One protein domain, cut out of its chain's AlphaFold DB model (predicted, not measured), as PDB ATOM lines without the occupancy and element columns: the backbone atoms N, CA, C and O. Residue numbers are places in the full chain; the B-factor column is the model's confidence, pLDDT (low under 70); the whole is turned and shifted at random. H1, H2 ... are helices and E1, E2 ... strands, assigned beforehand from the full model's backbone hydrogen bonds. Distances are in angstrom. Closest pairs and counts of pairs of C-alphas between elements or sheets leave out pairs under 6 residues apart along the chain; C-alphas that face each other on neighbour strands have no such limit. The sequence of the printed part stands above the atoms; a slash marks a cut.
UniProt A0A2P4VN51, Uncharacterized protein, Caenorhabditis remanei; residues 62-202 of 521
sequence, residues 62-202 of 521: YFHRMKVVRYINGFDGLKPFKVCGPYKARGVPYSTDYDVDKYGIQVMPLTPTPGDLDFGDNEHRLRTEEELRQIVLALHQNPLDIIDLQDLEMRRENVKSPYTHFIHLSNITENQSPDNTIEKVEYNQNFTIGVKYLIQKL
ATOM      1  N   TYR A  62      76.289 100.779 181.587       82.81
ATOM      2  CA  TYR A  62      77.515 100.133 181.142       82.81
ATOM      3  C   TYR A  62      77.438  99.828 179.644       82.81
ATOM      4  O   TYR A  62      76.363  99.593 179.096       82.81
ATOM      5  N   PHE A  63      78.597  99.805 179.001       86.75
ATOM      6  CA  PHE A  63      78.778  99.314 177.644       86.75
ATOM      7  C   PHE A  63      79.108  97.829 177.698       86.75
ATOM      8  O   PHE A  63      79.963  97.407 178.484       86.75
ATOM      9  N   HIS A  64      78.447  97.044 176.857       89.94
ATOM     10  CA  HIS A  64      78.916  95.712 176.517       89.94
ATOM     11  C   HIS A  64      80.041  95.864 175.499       89.94
ATOM     12  O   HIS A  64      79.775  96.161 174.336       89.94
ATOM     13  N   ARG A  65      81.280  95.677 175.950       90.31
ATOM     14  CA  ARG A  65      82.474  95.777 175.115       90.31
ATOM     15  C   ARG A  65      82.964  94.404 174.712       90.31
ATOM     16  O   ARG A  65      83.233  93.579 175.592       90.31
ATOM     17  N   MET A  66      83.187  94.214 173.418       90.75
ATOM     18  CA  MET A  66      83.876  93.052 172.884       90.75
ATOM     19  C   MET A  66      85.222  93.433 172.264       90.75
ATOM     20  O   MET A  66      85.279  94.321 171.421       90.75
ATOM     21  N   LYS A  67      86.311  92.764 172.661       89.44
ATOM     22  CA  LYS A  67      87.661  92.987 172.103       89.44
ATOM     23  C   LYS A  67      88.433  91.687 171.925       89.44
ATOM     24  O   LYS A  67      88.223  90.745 172.689       89.44
ATOM     25  N   VAL A  68      89.355  91.655 170.968       89.56
ATOM     26  CA  VAL A  68      90.363  90.591 170.871       89.56
ATOM     27  C   VAL A  68      91.528  90.964 171.778       89.56
ATOM     28  O   VAL A  68      92.033  92.078 171.707       89.56
ATOM     29  N   VAL A  69      91.942  90.061 172.662       88.62
ATOM     30  CA  VAL A  69      92.994  90.294 173.657       88.62
ATOM     31  C   VAL A  69      94.088  89.246 173.506       88.62
ATOM     32  O   VAL A  69      93.807  88.051 173.382       88.62
ATOM     33  N   ARG A  70      95.343  89.698 173.533       87.56
ATOM     34  CA  ARG A  70      96.535  88.855 173.385       87.56
ATOM     35  C   ARG A  70      97.014  88.322 174.739       87.56
ATOM     36  O   ARG A  70      97.034  89.055 175.726       87.56
ATOM     37  N   TYR A  71      97.444  87.064 174.783       87.69
ATOM     38  CA  TYR A  71      98.019  86.379 175.948       87.69
ATOM     39  C   TYR A  71      99.355  85.730 175.579       87.69
ATOM     40  O   TYR A  71      99.483  85.206 174.480       87.69
ATOM     41  N   ILE A  72     100.333  85.736 176.491       84.19
ATOM     42  CA  ILE A  72     101.626  85.056 176.291       84.19
ATOM     43  C   ILE A  72     101.499  83.579 176.682       84.19
ATOM     44  O   ILE A  72     101.022  83.252 177.771       84.19
ATOM     45  N   ASN A  73     101.974  82.687 175.818       82.50
ATOM     46  CA  ASN A  73     102.026  81.251 176.072       82.50
ATOM     47  C   ASN A  73     103.043  80.931 177.182       82.50
ATOM     48  O   ASN A  73     104.155  81.453 177.186       82.50
ATOM     49  N   GLY A  74     102.681  80.056 178.123       70.12
ATOM     50  CA  GLY A  74     103.583  79.591 179.187       70.12
ATOM     51  C   GLY A  74     103.717  80.509 180.412       70.12
ATOM     52  O   GLY A  74     104.259  80.071 181.419       70.12
ATOM     53  N   PHE A  75     103.174  81.732 180.379       61.62
ATOM     54  CA  PHE A  75     103.033  82.608 181.552       61.62
ATOM     55  C   PHE A  75     101.590  82.551 182.067       61.62
ATOM     56  O   PHE A  75     100.748  83.346 181.657       61.62
ATOM     57  N   ASP A  76     101.287  81.568 182.919       56.06
ATOM     58  CA  ASP A  76     100.003  81.321 183.606       56.06
ATOM     59  C   ASP A  76      98.703  81.310 182.772       56.06
ATOM     60  O   ASP A  76      97.664  80.989 183.331       56.06
ATOM     61  N   GLY A  77      98.670  81.668 181.479       58.41
ATOM     62  CA  GLY A  77      97.470  81.708 180.616       58.41
ATOM     63  C   GLY A  77      96.312  82.610 181.101       58.41
ATOM     64  O   GLY A  77      95.334  82.832 180.380       58.41
ATOM     65  N   LEU A  78      96.414  83.146 182.320       63.97
ATOM     66  CA  LEU A  78      95.366  83.840 183.059       63.97
ATOM     67  C   LEU A  78      95.439  85.357 182.882       63.97
ATOM     68  O   LEU A  78      94.406  86.020 182.976       63.97
ATOM     69  N   LYS A  79      96.617  85.926 182.583       75.25
ATOM     70  CA  LYS A  79      96.796  87.384 182.474       75.25
ATOM     71  C   LYS A  79      97.060  87.837 181.034       75.25
ATOM     72  O   LYS A  79      97.915  87.254 180.371       75.25
ATOM     73  N   PRO A  80      96.350  88.876 180.558       81.44
ATOM     74  CA  PRO A  80      96.566  89.400 179.218       81.44
ATOM     75  C   PRO A  80      97.951  90.035 179.109       81.44
ATOM     76  O   PRO A  80      98.474  90.576 180.089       81.44
ATOM     77  N   PHE A  81      98.525  90.002 177.909       80.31
ATOM     78  CA  PHE A  81      99.742  90.733 177.585       80.31
ATOM     79  C   PHE A  81      99.479  92.227 177.764       80.31
ATOM     80  O   PHE A  81      98.531  92.761 177.192       80.31
ATOM     81  N   LYS A  82     100.284  92.898 178.588       78.88
ATOM     82  CA  LYS A  82     100.115  94.320 178.890       78.88
ATOM     83  C   LYS A  82     101.262  95.119 178.309       78.88
ATOM     84  O   LYS A  82     102.423  94.775 178.499       78.88
ATOM     85  N   VAL A  83     100.911  96.234 177.686       69.81
ATOM     86  CA  VAL A  83     101.857  97.218 177.177       69.81
ATOM     87  C   VAL A  83     101.926  98.387 178.149       69.81
ATOM     88  O   VAL A  83     100.912  99.017 178.461       69.81
ATOM     89  N   CYS A  84     103.122  98.672 178.655       66.38
ATOM     90  CA  CYS A  84     103.377  99.818 179.521       66.38
ATOM     91  C   CYS A  84     103.670 101.046 178.661       66.38
ATOM     92  O   CYS A  84     104.736 101.146 178.068       66.38
ATOM     93  N   GLY A  85     102.719 101.978 178.584       59.16
ATOM     94  CA  GLY A  85     102.968 103.294 177.996       59.16
ATOM     95  C   GLY A  85     103.657 104.236 178.994       59.16
ATOM     96  O   GLY A  85     103.528 104.024 180.205       59.16
ATOM     97  N   PRO A  86     104.295 105.325 178.522       51.34
ATOM     98  CA  PRO A  86     105.051 106.262 179.365       51.34
ATOM     99  C   PRO A  86     104.226 106.898 180.501       51.34
ATOM    100  O   PRO A  86     104.783 107.351 181.494       51.34
ATOM    101  N   TYR A  87     102.892 106.878 180.399       50.22
ATOM    102  CA  TYR A  87     101.973 107.485 181.368       50.22
ATOM    103  C   TYR A  87     101.153 106.480 182.203       50.22
ATOM    104  O   TYR A  87     100.288 106.896 182.974       50.22
ATOM    105  N   LYS A  88     101.360 105.157 182.068       56.38
ATOM    106  CA  LYS A  88     100.553 104.137 182.776       56.38
ATOM    107  C   LYS A  88     101.418 103.050 183.419       56.38
ATOM    108  O   LYS A  88     101.699 102.026 182.805       56.38
ATOM    109  N   ALA A  89     101.709 103.213 184.711       50.66
ATOM    110  CA  ALA A  89     102.524 102.286 185.509       50.66
ATOM    111  C   ALA A  89     101.993 100.834 185.602       50.66
ATOM    112  O   ALA A  89     102.755  99.932 185.926       50.66
ATOM    113  N   ARG A  90     100.699 100.577 185.336       58.59
ATOM    114  CA  ARG A  90     100.083  99.230 185.421       58.59
ATOM    115  C   ARG A  90      99.999  98.463 184.091       58.59
ATOM    116  O   ARG A  90      99.533  97.322 184.098       58.59
ATOM    117  N   GLY A  91     100.418  99.079 182.981       64.81
ATOM    118  CA  GLY A  91     100.230  98.551 181.627       64.81
ATOM    119  C   GLY A  91      98.756  98.452 181.201       64.81
ATOM    120  O   GLY A  91      97.851  98.333 182.029       64.81
ATOM    121  N   VAL A  92      98.484  98.528 179.899       67.81
ATOM    122  CA  VAL A  92      97.145  98.306 179.320       67.81
ATOM    123  C   VAL A  92      97.171  96.991 178.547       67.81
ATOM    124  O   VAL A  92      98.135  96.775 177.814       67.81
ATOM    125  N   PRO A  93      96.167  96.106 178.694       73.56
ATOM    126  CA  PRO A  93      96.067  94.910 177.865       73.56
ATOM    127  C   PRO A  93      96.170  95.255 176.376       73.56
ATOM    128  O   PRO A  93      95.431  96.119 175.897       73.56
ATOM    129  N   TYR A  94      97.067  94.581 175.655       78.38
ATOM    130  CA  TYR A  94      97.115  94.663 174.200       78.38
ATOM    131  C   TYR A  94      95.826  94.046 173.666       78.38
ATOM    132  O   TYR A  94      95.562  92.852 173.852       78.38
ATOM    133  N   SER A  95      94.991  94.893 173.077       82.00
ATOM    134  CA  SER A  95      93.685  94.501 172.576       82.00
ATOM    135  C   SER A  95      93.349  95.246 171.299       82.00
ATOM    136  O   SER A  95      93.688  96.421 171.167       82.00
ATOM    137  N   THR A  96      92.664  94.557 170.397       81.56
ATOM    138  CA  THR A  96      92.238  95.081 169.101       81.56
ATOM    139  C   THR A  96      90.725  94.946 168.943       81.56
ATOM    140  O   THR A  96      90.037  94.241 169.693       81.56
ATOM    141  N   ASP A  97      90.211  95.683 167.975       81.62
ATOM    142  CA  ASP A  97      88.815  95.837 167.580       81.62
ATOM    143  C   ASP A  97      88.539  95.242 166.188       81.62
ATOM    144  O   ASP A  97      87.537  95.544 165.542       81.62
ATOM    145  N   TYR A  98      89.429  94.365 165.726       82.00
ATOM    146  CA  TYR A  98      89.365  93.712 164.425       82.00
ATOM    147  C   TYR A  98      89.921  92.292 164.478       82.00
ATOM    148  O   TYR A  98      90.603  91.894 165.427       82.00
ATOM    149  N   ASP A  99      89.639  91.535 163.418       86.12
ATOM    150  CA  ASP A  99      90.184  90.199 163.246       86.12
ATOM    151  C   ASP A  99      91.698  90.232 162.948       86.12
ATOM    152  O   ASP A  99      92.170  91.051 162.154       86.12
ATOM    153  N   VAL A 100      92.457  89.337 163.587       87.06
ATOM    154  CA  VAL A 100      93.922  89.236 163.513       87.06
ATOM    155  C   VAL A 100      94.387  87.826 163.140       87.06
ATOM    156  O   VAL A 100      93.693  86.833 163.365       87.06
ATOM    157  N   ASP A 101      95.576  87.716 162.558       87.12
ATOM    158  CA  ASP A 101      96.224  86.436 162.285       87.12
ATOM    159  C   ASP A 101      96.886  85.835 163.545       87.12
ATOM    160  O   ASP A 101      96.764  86.347 164.659       87.12
ATOM    161  N   LYS A 102      97.606  84.715 163.383       87.50
ATOM    162  CA  LYS A 102      98.290  84.028 164.495       87.50
ATOM    163  C   LYS A 102      99.364  84.883 165.192       87.50
ATOM    164  O   LYS A 102      99.727  84.575 166.326       87.50
ATOM    165  N   TYR A 103      99.862  85.933 164.543       87.44
ATOM    166  CA  TYR A 103     100.845  86.874 165.087       87.44
ATOM    167  C   TYR A 103     100.186  88.084 165.751       87.44
ATOM    168  O   TYR A 103     100.828  88.762 166.539       87.44
ATOM    169  N   GLY A 104      98.894  88.313 165.503       84.00
ATOM    170  CA  GLY A 104      98.178  89.487 165.992       84.00
ATOM    171  C   GLY A 104      98.128  90.634 164.981       84.00
ATOM    172  O   GLY A 104      97.718  91.731 165.346       84.00
ATOM    173  N   ILE A 105      98.493  90.379 163.718       84.88
ATOM    174  CA  ILE A 105      98.411  91.353 162.623       84.88
ATOM    175  C   ILE A 105      97.001  91.339 162.039       84.88
ATOM    176  O   ILE A 105      96.437  90.271 161.801       84.88
ATOM    177  N   GLN A 106      96.440  92.516 161.757       81.56
ATOM    178  CA  GLN A 106      95.105  92.654 161.174       81.56
ATOM    179  C   GLN A 106      94.938  91.852 159.873       81.56
ATOM    180  O   GLN A 106      95.771  91.912 158.963       81.56
ATOM    181  N   VAL A 107      93.822  91.130 159.760       79.31
ATOM    182  CA  VAL A 107      93.449  90.409 158.538       79.31
ATOM    183  C   VAL A 107      92.799  91.382 157.552       79.31
ATOM    184  O   VAL A 107      91.764  91.980 157.847       79.31
ATOM    185  N   MET A 108      93.404  91.530 156.369       70.94
ATOM    186  CA  MET A 108      92.935  92.408 155.290       70.94
ATOM    187  C   MET A 108      92.644  91.631 153.994       70.94
ATOM    188  O   MET A 108      93.340  90.654 153.716       70.94
ATOM    189  N   PRO A 109      91.693  92.096 153.154       64.81
ATOM    190  CA  PRO A 109      90.761  93.196 153.413       64.81
ATOM    191  C   PRO A 109      89.638  92.772 154.370       64.81
ATOM    192  O   PRO A 109      89.199  91.624 154.360       64.81
ATOM    193  N   LEU A 110      89.107  93.723 155.146       72.38
ATOM    194  CA  LEU A 110      87.843  93.518 155.852       72.38
ATOM    195  C   LEU A 110      86.746  93.280 154.801       72.38
ATOM    196  O   LEU A 110      86.383  94.188 154.054       72.38
ATOM    197  N   THR A 111      86.229  92.059 154.700       77.88
ATOM    198  CA  THR A 111      85.134  91.757 153.770       77.88
ATOM    199  C   THR A 111      83.809  92.253 154.353       77.88
ATOM    200  O   THR A 111      83.524  91.967 155.527       77.88
ATOM    201  N   PRO A 112      82.986  92.995 153.588       85.25
ATOM    202  CA  PRO A 112      81.650  93.359 154.031       85.25
ATOM    203  C   PRO A 112      80.778  92.105 154.095       85.25
ATOM    204  O   PRO A 112      80.867  91.208 153.255       85.25
ATOM    205  N   THR A 113      79.917  92.048 155.097       88.25
ATOM    206  CA  THR A 113      78.928  90.990 155.279       88.25
ATOM    207  C   THR A 113      77.538  91.619 155.368       88.25
ATOM    208  O   THR A 113      77.416  92.764 155.809       88.25
ATOM    209  N   PRO A 114      76.460  90.918 154.976       90.56
ATOM    210  CA  PRO A 114      75.128  91.517 154.960       90.56
ATOM    211  C   PRO A 114      74.734  92.125 156.316       90.56
ATOM    212  O   PRO A 114      74.966  91.524 157.370       90.56
ATOM    213  N   GLY A 115      74.152  93.324 156.280       89.25
ATOM    214  CA  GLY A 115      73.838  94.135 157.461       89.25
ATOM    215  C   GLY A 115      74.927  95.141 157.853       89.25
ATOM    216  O   GLY A 115      74.634  96.047 158.620       89.25
ATOM    217  N   ASP A 116      76.151  95.036 157.326       91.50
ATOM    218  CA  ASP A 116      77.212  96.010 157.622       91.50
ATOM    219  C   ASP A 116      76.917  97.394 157.037       91.50
ATOM    220  O   ASP A 116      76.396  97.507 155.925       91.50
ATOM    221  N   LEU A 117      77.315  98.439 157.766       91.50
ATOM    222  CA  LEU A 117      77.321  99.817 157.270       91.50
ATOM    223  C   LEU A 117      78.764 100.243 156.987       91.50
ATOM    224  O   LEU A 117      79.619 100.111 157.860       91.50
ATOM    225  N   ASP A 118      79.041 100.755 155.790       90.06
ATOM    226  CA  ASP A 118      80.380 101.194 155.376       90.06
ATOM    227  C   ASP A 118      80.618 102.653 155.778       90.06
ATOM    228  O   ASP A 118      80.083 103.559 155.146       90.06
ATOM    229  N   PHE A 119      81.425 102.891 156.809       88.31
ATOM    230  CA  PHE A 119      81.783 104.234 157.281       88.31
ATOM    231  C   PHE A 119      82.946 104.847 156.482       88.31
ATOM    232  O   PHE A 119      83.217 106.041 156.613       88.31
ATOM    233  N   GLY A 120      83.595 104.067 155.610       80.38
ATOM    234  CA  GLY A 120      84.606 104.548 154.668       80.38
ATOM    235  C   GLY A 120      85.984 104.792 155.273       80.38
ATOM    236  O   GLY A 120      86.875 105.266 154.564       80.38
ATOM    237  N   ASP A 121      86.182 104.484 156.555       68.81
ATOM    238  CA  ASP A 121      87.472 104.686 157.199       68.81
ATOM    239  C   ASP A 121      88.494 103.604 156.805       68.81
ATOM    240  O   ASP A 121      88.203 102.407 156.786       68.81
ATOM    241  N   ASN A 122      89.710 104.046 156.488       58.56
ATOM    242  CA  ASN A 122      90.878 103.210 156.212       58.56
ATOM    243  C   ASN A 122      92.061 103.589 157.126       58.56
ATOM    244  O   ASN A 122      93.205 103.277 156.792       58.56
ATOM    245  N   GLU A 123      91.830 104.271 158.255       55.78
ATOM    246  CA  GLU A 123      92.886 104.636 159.213       55.78
ATOM    247  C   GLU A 123      93.687 103.424 159.700       55.78
ATOM    248  O   GLU A 123      94.883 103.533 159.959       55.78
ATOM    249  N   HIS A 124      93.076 102.240 159.691       59.28
ATOM    250  CA  HIS A 124      93.746 100.969 159.952       59.28
ATOM    251  C   HIS A 124      94.415 100.350 158.714       59.28
ATOM    252  O   HIS A 124      94.461  99.128 158.592       59.28
ATOM    253  N   ARG A 125      94.933 101.130 157.753       66.19
ATOM    254  CA  ARG A 125      95.782 100.533 156.707       66.19
ATOM    255  C   ARG A 125      96.994  99.882 157.381       66.19
ATOM    256  O   ARG A 125      97.652 100.510 158.209       66.19
ATOM    257  N   LEU A 126      97.280  98.630 157.023       67.56
ATOM    258  CA  LEU A 126      98.486  97.950 157.486       67.56
ATOM    259  C   LEU A 126      99.697  98.790 157.079       67.56
ATOM    260  O   LEU A 126      99.900  99.048 155.890       67.56
ATOM    261  N   ARG A 127     100.472  99.236 158.069       73.00
ATOM    262  CA  ARG A 127     101.754  99.893 157.817       73.00
ATOM    263  C   ARG A 127     102.740  98.853 157.305       73.00
ATOM    264  O   ARG A 127     102.740  97.705 157.751       73.00
ATOM    265  N   THR A 128     103.565  99.253 156.353       77.00
ATOM    266  CA  THR A 128     104.660  98.416 155.865       77.00
ATOM    267  C   THR A 128     105.744  98.277 156.934       77.00
ATOM    268  O   THR A 128     105.883  99.126 157.815       77.00
ATOM    269  N   GLU A 129     106.539  97.209 156.840       77.81
ATOM    270  CA  GLU A 129     107.682  97.000 157.737       77.81
ATOM    271  C   GLU A 129     108.647  98.195 157.694       77.81
ATOM    272  O   GLU A 129     109.121  98.641 158.733       77.81
ATOM    273  N   GLU A 130     108.878  98.764 156.506       81.06
ATOM    274  CA  GLU A 130     109.734  99.938 156.335       81.06
ATOM    275  C   GLU A 130     109.142 101.182 157.010       81.06
ATOM    276  O   GLU A 130     109.843 101.860 157.753       81.06
ATOM    277  N   GLU A 131     107.842 101.452 156.841       82.50
ATOM    278  CA  GLU A 131     107.170 102.550 157.553       82.50
ATOM    279  C   GLU A 131     107.299 102.390 159.078       82.50
ATOM    280  O   GLU A 131     107.591 103.365 159.771       82.50
ATOM    281  N   LEU A 132     107.133 101.173 159.608       80.31
ATOM    282  CA  LEU A 132     107.299 100.906 161.040       80.31
ATOM    283  C   LEU A 132     108.753 101.059 161.496       80.31
ATOM    284  O   LEU A 132     108.991 101.679 162.531       80.31
ATOM    285  N   ARG A 133     109.732 100.574 160.723       80.81
ATOM    286  CA  ARG A 133     111.165 100.772 161.004       80.81
ATOM    287  C   ARG A 133     111.505 102.256 161.076       80.81
ATOM    288  O   ARG A 133     112.147 102.678 162.033       80.81
ATOM    289  N   GLN A 134     111.020 103.059 160.129       82.06
ATOM    290  CA  GLN A 134     111.223 104.509 160.146       82.06
ATOM    291  C   GLN A 134     110.578 105.166 161.376       82.06
ATOM    292  O   GLN A 134     111.212 106.003 162.015       82.06
ATOM    293  N   ILE A 135     109.364 104.758 161.770       77.81
ATOM    294  CA  ILE A 135     108.687 105.268 162.979       77.81
ATOM    295  C   ILE A 135     109.472 104.919 164.252       77.81
ATOM    296  O   ILE A 135     109.705 105.792 165.090       77.81
ATOM    297  N   VAL A 136     109.911 103.663 164.382       77.44
ATOM    298  CA  VAL A 136     110.684 103.176 165.536       77.44
ATOM    299  C   VAL A 136     112.042 103.888 165.629       77.44
ATOM    300  O   VAL A 136     112.485 104.214 166.731       77.44
ATOM    301  N   LEU A 137     112.684 104.181 164.492       75.44
ATOM    302  CA  LEU A 137     113.961 104.901 164.424       75.44
ATOM    303  C   LEU A 137     113.820 106.413 164.697       75.44
ATOM    304  O   LEU A 137     114.711 107.005 165.306       75.44
ATOM    305  N   ALA A 138     112.708 107.043 164.302       70.00
ATOM    306  CA  ALA A 138     112.492 108.498 164.350       70.00
ATOM    307  C   ALA A 138     112.131 109.082 165.741       70.00
ATOM    308  O   ALA A 138     111.512 110.142 165.817       70.00
ATOM    309  N   LEU A 139     112.557 108.455 166.847       52.91
ATOM    310  CA  LEU A 139     112.445 108.949 168.241       52.91
ATOM    311  C   LEU A 139     111.079 108.825 168.952       52.91
ATOM    312  O   LEU A 139     110.931 109.358 170.051       52.91
ATOM    313  N   HIS A 140     110.111 108.062 168.437       57.50
ATOM    314  CA  HIS A 140     108.931 107.673 169.223       57.50
ATOM    315  C   HIS A 140     108.965 106.169 169.510       57.50
ATOM    316  O   HIS A 140     108.422 105.372 168.754       57.50
ATOM    317  N   GLN A 141     109.571 105.783 170.642       62.47
ATOM    318  CA  GLN A 141     109.471 104.435 171.231       62.47
ATOM    319  C   GLN A 141     108.038 104.157 171.720       62.47
ATOM    320  O   GLN A 141     107.816 103.844 172.889       62.47
ATOM    321  N   ASN A 142     107.032 104.337 170.867       67.50
ATOM    322  CA  ASN A 142     105.693 103.880 171.166       67.50
ATOM    323  C   ASN A 142     105.756 102.349 171.218       67.50
ATOM    324  O   ASN A 142     106.044 101.711 170.204       67.50
ATOM    325  N   PRO A 143     105.503 101.736 172.384       71.00
ATOM    326  CA  PRO A 143     105.669 100.299 172.532       71.00
ATOM    327  C   PRO A 143     104.776  99.486 171.586       71.00
ATOM    328  O   PRO A 143     105.116  98.353 171.275       71.00
ATOM    329  N   LEU A 144     103.657 100.057 171.119       73.75
ATOM    330  CA  LEU A 144     102.773  99.416 170.140       73.75
ATOM    331  C   LEU A 144     103.448  99.252 168.774       73.75
ATOM    332  O   LEU A 144     103.393  98.169 168.211       73.75
ATOM    333  N   ASP A 145     104.149 100.280 168.290       74.44
ATOM    334  CA  ASP A 145     104.805 100.239 166.975       74.44
ATOM    335  C   ASP A 145     105.969  99.223 166.960       74.44
ATOM    336  O   ASP A 145     106.218  98.565 165.952       74.44
ATOM    337  N   ILE A 146     106.646  99.037 168.103       77.25
ATOM    338  CA  ILE A 146     107.678  97.999 168.288       77.25
ATOM    339  C   ILE A 146     107.060  96.596 168.227       77.25
ATOM    340  O   ILE A 146     107.634  95.703 167.607       77.25
ATOM    341  N   ILE A 147     105.907  96.394 168.872       80.19
ATOM    342  CA  ILE A 147     105.196  95.107 168.860       80.19
ATOM    343  C   ILE A 147     104.744  94.766 167.439       80.19
ATOM    344  O   ILE A 147     104.991  93.656 166.979       80.19
ATOM    345  N   ASP A 148     104.161  95.726 166.723       80.56
ATOM    346  CA  ASP A 148     103.696  95.510 165.351       80.56
ATOM    347  C   ASP A 148     104.864  95.137 164.413       80.56
ATOM    348  O   ASP A 148     104.723  94.253 163.563       80.56
ATOM    349  N   LEU A 149     106.045  95.749 164.595       84.19
ATOM    350  CA  LEU A 149     107.260  95.381 163.856       84.19
ATOM    351  C   LEU A 149     107.720  93.950 164.183       84.19
ATOM    352  O   LEU A 149     107.993  93.177 163.265       84.19
ATOM    353  N   GLN A 150     107.751  93.574 165.467       85.00
ATOM    354  CA  GLN A 150     108.092  92.209 165.893       85.00
ATOM    355  C   GLN A 150     107.127  91.171 165.312       85.00
ATOM    356  O   GLN A 150     107.551  90.100 164.872       85.00
ATOM    357  N   ASP A 151     105.832  91.479 165.277       87.69
ATOM    358  CA  ASP A 151     104.825  90.587 164.713       87.69
ATOM    359  C   ASP A 151     105.030  90.393 163.200       87.69
ATOM    360  O   ASP A 151     104.918  89.265 162.705       87.69
ATOM    361  N   LEU A 152     105.385  91.455 162.461       86.56
ATOM    362  CA  LEU A 152     105.724  91.369 161.034       86.56
ATOM    363  C   LEU A 152     106.988  90.540 160.783       86.56
ATOM    364  O   LEU A 152     106.992  89.708 159.871       86.56
ATOM    365  N   GLU A 153     108.033  90.726 161.588       87.94
ATOM    366  CA  GLU A 153     109.277  89.954 161.491       87.94
ATOM    367  C   GLU A 153     109.022  88.464 161.753       87.94
ATOM    368  O   GLU A 153     109.381  87.620 160.927       87.94
ATOM    369  N   MET A 154     108.292  88.134 162.827       90.62
ATOM    370  CA  MET A 154     107.883  86.756 163.121       90.62
ATOM    371  C   MET A 154     107.047  86.144 161.994       90.62
ATOM    372  O   MET A 154     107.214  84.961 161.676       90.62
ATOM    373  N   ARG A 155     106.148  86.925 161.384       89.06
ATOM    374  CA  ARG A 155     105.336  86.483 160.244       89.06
ATOM    375  C   ARG A 155     106.186  86.200 159.015       89.06
ATOM    376  O   ARG A 155     105.967  85.173 158.370       89.06
ATOM    377  N   ARG A 156     107.143  87.071 158.699       88.31
ATOM    378  CA  ARG A 156     108.065  86.910 157.564       88.31
ATOM    379  C   ARG A 156     108.933  85.666 157.720       88.31
ATOM    380  O   ARG A 156     109.103  84.913 156.769       88.31
ATOM    381  N   GLU A 157     109.442  85.440 158.924       92.44
ATOM    382  CA  GLU A 157     110.311  84.303 159.249       92.44
ATOM    383  C   GLU A 157     109.523  83.016 159.542       92.44
ATOM    384  O   GLU A 157     110.109  81.958 159.769       92.44
ATOM    385  N   ASN A 158     108.186  83.086 159.516       89.62
ATOM    386  CA  ASN A 158     107.265  81.998 159.843       89.62
ATOM    387  C   ASN A 158     107.579  81.330 161.198       89.62
ATOM    388  O   ASN A 158     107.403  80.122 161.385       89.62
ATOM    389  N   VAL A 159     108.022  82.132 162.168       92.56
ATOM    390  CA  VAL A 159     108.306  81.679 163.534       92.56
ATOM    391  C   VAL A 159     106.988  81.321 164.222       92.56
ATOM    392  O   VAL A 159     105.922  81.846 163.892       92.56
ATOM    393  N   LYS A 160     107.015  80.388 165.177       89.31
ATOM    394  CA  LYS A 160     105.828  80.083 165.984       89.31
ATOM    395  C   LYS A 160     105.503  81.280 166.881       89.31
ATOM    396  O   LYS A 160     106.317  81.652 167.719       89.31
ATOM    397  N   SER A 161     104.297  81.830 166.735       87.00
ATOM    398  CA  SER A 161     103.822  82.925 167.585       87.00
ATOM    399  C   SER A 161     103.837  82.516 169.069       87.00
ATOM    400  O   SER A 161     103.324  81.442 169.414       87.00
ATOM    401  N   PRO A 162     104.397  83.350 169.963       87.56
ATOM    402  CA  PRO A 162     104.373  83.114 171.402       87.56
ATOM    403  C   PRO A 162     103.018  83.475 172.023       87.56
ATOM    404  O   PRO A 162     102.875  83.388 173.242       87.56
ATOM    405  N   TYR A 163     102.037  83.888 171.217       86.75
ATOM    406  CA  TYR A 163     100.774  84.418 171.701       86.75
ATOM    407  C   TYR A 163      99.582  83.509 171.404       86.75
ATOM    408  O   TYR A 163      99.527  82.836 170.376       86.75
ATOM    409  N   THR A 164      98.594  83.557 172.295       88.88
ATOM    410  CA  THR A 164      97.232  83.068 172.061       88.88
ATOM    411  C   THR A 164      96.263  84.240 172.181       88.88
ATOM    412  O   THR A 164      96.430  85.111 173.036       88.88
ATOM    413  N   HIS A 165      95.247  84.274 171.326       89.38
ATOM    414  CA  HIS A 165      94.254  85.342 171.294       89.38
ATOM    415  C   HIS A 165      92.926  84.856 171.880       89.38
ATOM    416  O   HIS A 165      92.552  83.691 171.734       89.38
ATOM    417  N   PHE A 166      92.196  85.756 172.531       89.75
ATOM    418  CA  PHE A 166      90.868  85.483 173.077       89.75
ATOM    419  C   PHE A 166      89.913  86.630 172.771       89.75
ATOM    420  O   PHE A 166      90.312  87.793 172.791       89.75
ATOM    421  N   ILE A 167      88.642  86.314 172.553       90.56
ATOM    422  CA  ILE A 167      87.565  87.303 172.542       90.56
ATOM    423  C   ILE A 167      87.119  87.523 173.983       90.56
ATOM    424  O   ILE A 167      86.751  86.575 174.679       90.56
ATOM    425  N   HIS A 168      87.153  88.773 174.429       90.12
ATOM    426  CA  HIS A 168      86.656  89.198 175.731       90.12
ATOM    427  C   HIS A 168      85.337  89.930 175.560       90.12
ATOM    428  O   HIS A 168      85.291  90.909 174.819       90.12
ATOM    429  N   LEU A 169      84.311  89.518 176.301       89.69
ATOM    430  CA  LEU A 169      83.109  90.310 176.545       89.69
ATOM    431  C   LEU A 169      83.191  90.901 177.952       89.69
ATOM    432  O   LEU A 169      83.424  90.184 178.924       89.69
ATOM    433  N   SER A 170      82.986  92.205 178.080       87.50
ATOM    434  CA  SER A 170      83.132  92.939 179.341       87.50
ATOM    435  C   SER A 170      82.033  93.982 179.511       87.50
ATOM    436  O   SER A 170      81.534  94.523 178.529       87.50
ATOM    437  N   ASN A 171      81.662  94.264 180.762       86.12
ATOM    438  CA  ASN A 171      80.756  95.364 181.094       86.12
ATOM    439  C   ASN A 171      81.586  96.529 181.617       86.12
ATOM    440  O   ASN A 171      82.198  96.432 182.684       86.12
ATOM    441  N   ILE A 172      81.595  97.630 180.875       80.50
ATOM    442  CA  ILE A 172      82.437  98.785 181.177       80.50
ATOM    443  C   ILE A 172      81.549  99.960 181.537       80.50
ATOM    444  O   ILE A 172      80.694 100.368 180.762       80.50
ATOM    445  N   THR A 173      81.769 100.521 182.718       75.00
ATOM    446  CA  THR A 173      81.193 101.814 183.101       75.00
ATOM    447  C   THR A 173      82.250 102.898 182.918       75.00
ATOM    448  O   THR A 173      83.444 102.608 182.994       75.00
ATOM    449  N   GLU A 174      81.832 104.150 182.713       58.88
ATOM    450  CA  GLU A 174      82.734 105.294 182.473       58.88
ATOM    451  C   GLU A 174      83.839 105.465 183.540       58.88
ATOM    452  O   GLU A 174      84.869 106.070 183.260       58.88
ATOM    453  N   ASN A 175      83.662 104.890 184.738       52.75
ATOM    454  CA  ASN A 175      84.552 105.067 185.889       52.75
ATOM    455  C   ASN A 175      85.225 103.774 186.393       52.75
ATOM    456  O   ASN A 175      85.879 103.812 187.436       52.75
ATOM    457  N   GLN A 176      85.063 102.627 185.721       54.69
ATOM    458  CA  GLN A 176      85.626 101.350 186.190       54.69
ATOM    459  C   GLN A 176      86.803 100.858 185.348       54.69
ATOM    460  O   GLN A 176      86.894 101.069 184.139       54.69
ATOM    461  N   SER A 177      87.717 100.174 186.032       52.16
ATOM    462  CA  SER A 177      88.894  99.522 185.471       52.16
ATOM    463  C   SER A 177      88.538  98.384 184.499       52.16
ATOM    464  O   SER A 177      87.509  97.731 184.666       52.16
ATOM    465  N   PRO A 178      89.418  98.088 183.524       53.62
ATOM    466  CA  PRO A 178      89.187  97.130 182.433       53.62
ATOM    467  C   PRO A 178      89.039  95.646 182.839       53.62
ATOM    468  O   PRO A 178      88.890  94.804 181.960       53.62
ATOM    469  N   ASP A 179      89.056  95.306 184.130       54.16
ATOM    470  CA  ASP A 179      89.092  93.913 184.613       54.16
ATOM    471  C   ASP A 179      87.699  93.263 184.813       54.16
ATOM    472  O   ASP A 179      87.618  92.110 185.231       54.16
ATOM    473  N   ASN A 180      86.592  93.924 184.445       66.00
ATOM    474  CA  ASN A 180      85.235  93.338 184.481       66.00
ATOM    475  C   ASN A 180      84.930  92.472 183.241       66.00
ATOM    476  O   ASN A 180      83.928  92.673 182.544       66.00
ATOM    477  N   THR A 181      85.808  91.512 182.940       74.75
ATOM    478  CA  THR A 181      85.541  90.512 181.895       74.75
ATOM    479  C   THR A 181      84.431  89.576 182.376       74.75
ATOM    480  O   THR A 181      84.539  88.966 183.435       74.75
ATOM    481  N   ILE A 182      83.353  89.480 181.600       82.06
ATOM    482  CA  ILE A 182      82.200  88.609 181.854       82.06
ATOM    483  C   ILE A 182      82.449  87.230 181.255       82.06
ATOM    484  O   ILE A 182      82.129  86.214 181.866       82.06
ATOM    485  N   GLU A 183      82.997  87.205 180.042       86.75
ATOM    486  CA  GLU A 183      83.204  85.988 179.275       86.75
ATOM    487  C   GLU A 183      84.483  86.106 178.447       86.75
ATOM    488  O   GLU A 183      84.814  87.176 177.929       86.75
ATOM    489  N   LYS A 184      85.202  84.989 178.349       86.81
ATOM    490  CA  LYS A 184      86.439  84.836 177.589       86.81
ATOM    491  C   LYS A 184      86.308  83.578 176.738       86.81
ATOM    492  O   LYS A 184      86.088  82.500 177.284       86.81
ATOM    493  N   VAL A 185      86.467  83.717 175.425       87.88
ATOM    494  CA  VAL A 185      86.386  82.606 174.463       87.88
ATOM    495  C   VAL A 185      87.653  82.580 173.620       87.88
ATOM    496  O   VAL A 185      88.182  83.633 173.267       87.88
ATOM    497  N   GLU A 186      88.172  81.389 173.329       86.69
ATOM    498  CA  GLU A 186      89.331  81.235 172.448       86.69
ATOM    499  C   GLU A 186      89.039  81.822 171.064       86.69
ATOM    500  O   GLU A 186      87.967  81.615 170.489       86.69
ATOM    501  N   TYR A 187      89.975  82.619 170.553       86.94
ATOM    502  CA  TYR A 187      89.785  83.349 169.311       86.94
ATOM    503  C   TYR A 187      90.094  82.475 168.095       86.94
ATOM    504  O   TYR A 187      91.201  81.967 167.942       86.94
ATOM    505  N   ASN A 188      89.124  82.364 167.191       83.31
ATOM    506  CA  ASN A 188      89.219  81.590 165.953       83.31
ATOM    507  C   ASN A 188      88.861  82.423 164.708       83.31
ATOM    508  O   ASN A 188      88.231  81.907 163.789       83.31
ATOM    509  N   GLN A 189      89.238  83.708 164.686       73.00
ATOM    510  CA  GLN A 189      88.996  84.629 163.558       73.00
ATOM    511  C   GLN A 189      87.533  84.985 163.275       73.00
ATOM    512  O   GLN A 189      87.167  85.364 162.168       73.00
ATOM    513  N   ASN A 190      86.694  84.897 164.304       80.88
ATOM    514  CA  ASN A 190      85.271  85.204 164.212       80.88
ATOM    515  C   ASN A 190      84.881  86.437 165.040       80.88
ATOM    516  O   ASN A 190      83.748  86.505 165.519       80.88
ATOM    517  N   PHE A 191      85.775  87.416 165.233       87.12
ATOM    518  CA  PHE A 191      85.446  88.620 166.006       87.12
ATOM    519  C   PHE A 191      84.278  89.369 165.363       87.12
ATOM    520  O   PHE A 191      83.277  89.643 166.028       87.12
ATOM    521  N   THR A 192      84.349  89.595 164.048       84.12
ATOM    522  CA  THR A 192      83.278  90.240 163.275       84.12
ATOM    523  C   THR A 192      81.923  89.536 163.454       84.12
ATOM    524  O   THR A 192      80.889  90.181 163.640       84.12
ATOM    525  N   ILE A 193      81.921  88.198 163.447       86.81
ATOM    526  CA  ILE A 193      80.712  87.383 163.655       86.81
ATOM    527  C   ILE A 193      80.221  87.510 165.100       86.81
ATOM    528  O   ILE A 193      79.017  87.638 165.334       86.81
ATOM    529  N   GLY A 194      81.141  87.523 166.066       89.44
ATOM    530  CA  GLY A 194      80.843  87.722 167.480       89.44
ATOM    531  C   GLY A 194      80.146  89.057 167.756       89.44
ATOM    532  O   GLY A 194      79.164  89.071 168.496       89.44
ATOM    533  N   VAL A 195      80.578  90.156 167.117       90.75
ATOM    534  CA  VAL A 195      79.963  91.489 167.300       90.75
ATOM    535  C   VAL A 195      78.514  91.449 166.825       90.75
ATOM    536  O   VAL A 195      77.595  91.803 167.568       90.75
ATOM    537  N   LYS A 196      78.281  90.918 165.618       92.00
ATOM    538  CA  LYS A 196      76.923  90.752 165.080       92.00
ATOM    539  C   LYS A 196      76.062  89.876 165.966       92.00
ATOM    540  O   LYS A 196      74.903  90.203 166.208       92.00
ATOM    541  N   TYR A 197      76.617  88.769 166.445       90.88
ATOM    542  CA  TYR A 197      75.916  87.854 167.331       90.88
ATOM    543  C   TYR A 197      75.523  88.535 168.645       90.88
ATOM    544  O   TYR A 197      74.382  88.383 169.081       90.88
ATOM    545  N   LEU A 198      76.418  89.324 169.245       91.69
ATOM    546  CA  LEU A 198      76.131  90.092 170.454       91.69
ATOM    547  C   LEU A 198      74.971  91.065 170.219       91.69
ATOM    548  O   LEU A 198      73.963  90.995 170.924       91.69
ATOM    549  N   ILE A 199      75.052  91.904 169.184       93.62
ATOM    550  CA  ILE A 199      73.987  92.863 168.849       93.62
ATOM    551  C   ILE A 199      72.673  92.125 168.547       93.62
ATOM    552  O   ILE A 199      71.616  92.501 169.058       93.62
ATOM    553  N   GLN A 200      72.728  91.014 167.807       92.56
ATOM    554  CA  GLN A 200      71.568  90.168 167.517       92.56
ATOM    555  C   GLN A 200      70.947  89.581 168.788       92.56
ATOM    556  O   GLN A 200      69.724  89.462 168.878       92.56
ATOM    557  N   LYS A 201      71.748  89.206 169.788       90.06
ATOM    558  CA  LYS A 201      71.230  88.704 171.067       90.06
ATOM    559  C   LYS A 201      70.502  89.786 171.849       90.06
ATOM    560  O   LYS A 201      69.409  89.518 172.365       90.06
ATOM    561  N   LEU A 202      71.075  90.984 171.905       91.62
ATOM    562  CA  LEU A 202      70.509  92.110 172.644       91.62
ATOM    563  C   LEU A 202      69.226  92.632 171.971       91.62
ATOM    564  O   LEU A 202      68.168  92.726 172.606       91.62
TER     565      LEU A 202
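This is residues 62 to 202 of the 521 residues of an uncharacterized protein of Caenorhabditis remanei (UniProt A0A2P4VN51). A strongly twisted sheet of three strands, E1, E2 and E3, has helix H3 over one face near one end of the domain, while a helical hairpin, H1 and H2, sits off the sheet at the other end. Between E1 and H1 a long stretch without named elements, residues 73 to 128, winds through the domain; its residues 95 to 96 pair with E1, and its residues 117 to 123 stick out. The printed part has 141 residues, with three named helices and three named strands in the order E1 H1 H2 E2 E3 H3. The sheet is antiparallel, in the order E1 - E2 - E3, and the class is mixed, helices and strands, though under half of the residues are in named elements. The whole is compact, with a radius of gyration of the C-alphas of 16.1 A and spans of 46 by 36 by 29 A.

E1, residues 63 to 72, begins with C-alpha 63 at (78.778, 99.314, 177.644) and is 27.0 A long from first to last C-alpha. E2, residues 163 to 172, is 25.1 A long and bends by 56 degrees at residue 169. E3 is residues 181 to 186. H3, residues 191 to 202, is 16.7 A long and ends with C-alpha 202 at (70.509, 92.110, 172.644). H1 is residues 129 to 137. H2, residues 143 to 156, is 20.2 A long and begins with C-alpha 143 at (105.669, 100.299, 172.532).

E2 is the inner strand. Its neighbour E1 is antiparallel at 157 degrees, with N 67 and O 168 3.0 A apart and N 164 and O 71 2.9 A apart, both within hydrogen-bond range. E2 and E3 form an antiparallel hairpin at 153 degrees, with N 167 and O 185 within range at 2.8 A. H3 is on the sheet at a height of 10.0 A, giving two layers, a sheet with a helix on one face. It lies over E1 and runs along the strands, only just, at 29 degrees to E1 on the local plane; the closest C-alphas of the two, Met 66 and Val 195, are 7.0 A apart. H1 and H2 touch, the closest C-alphas being Leu 132 and Leu 149 at 6.2 A; they run opposite ways at a shallow tilt of 34 degrees, only just short of steep. Neither is on the sheet, and both are apart from H3. In H1, H2 and H3 every O i to N i+4 pair is within hydrogen-bond range.

The two C-alphas farthest apart, those of Ala 138 and Lys 201, are 46.3 A apart. The printed part has no cut. The link from E1 to H1 is long, with 56 residues. The mean pLDDT of the printed part is 78.7; 32 residues are under 70, among them 83 to 92 and 174 to 180.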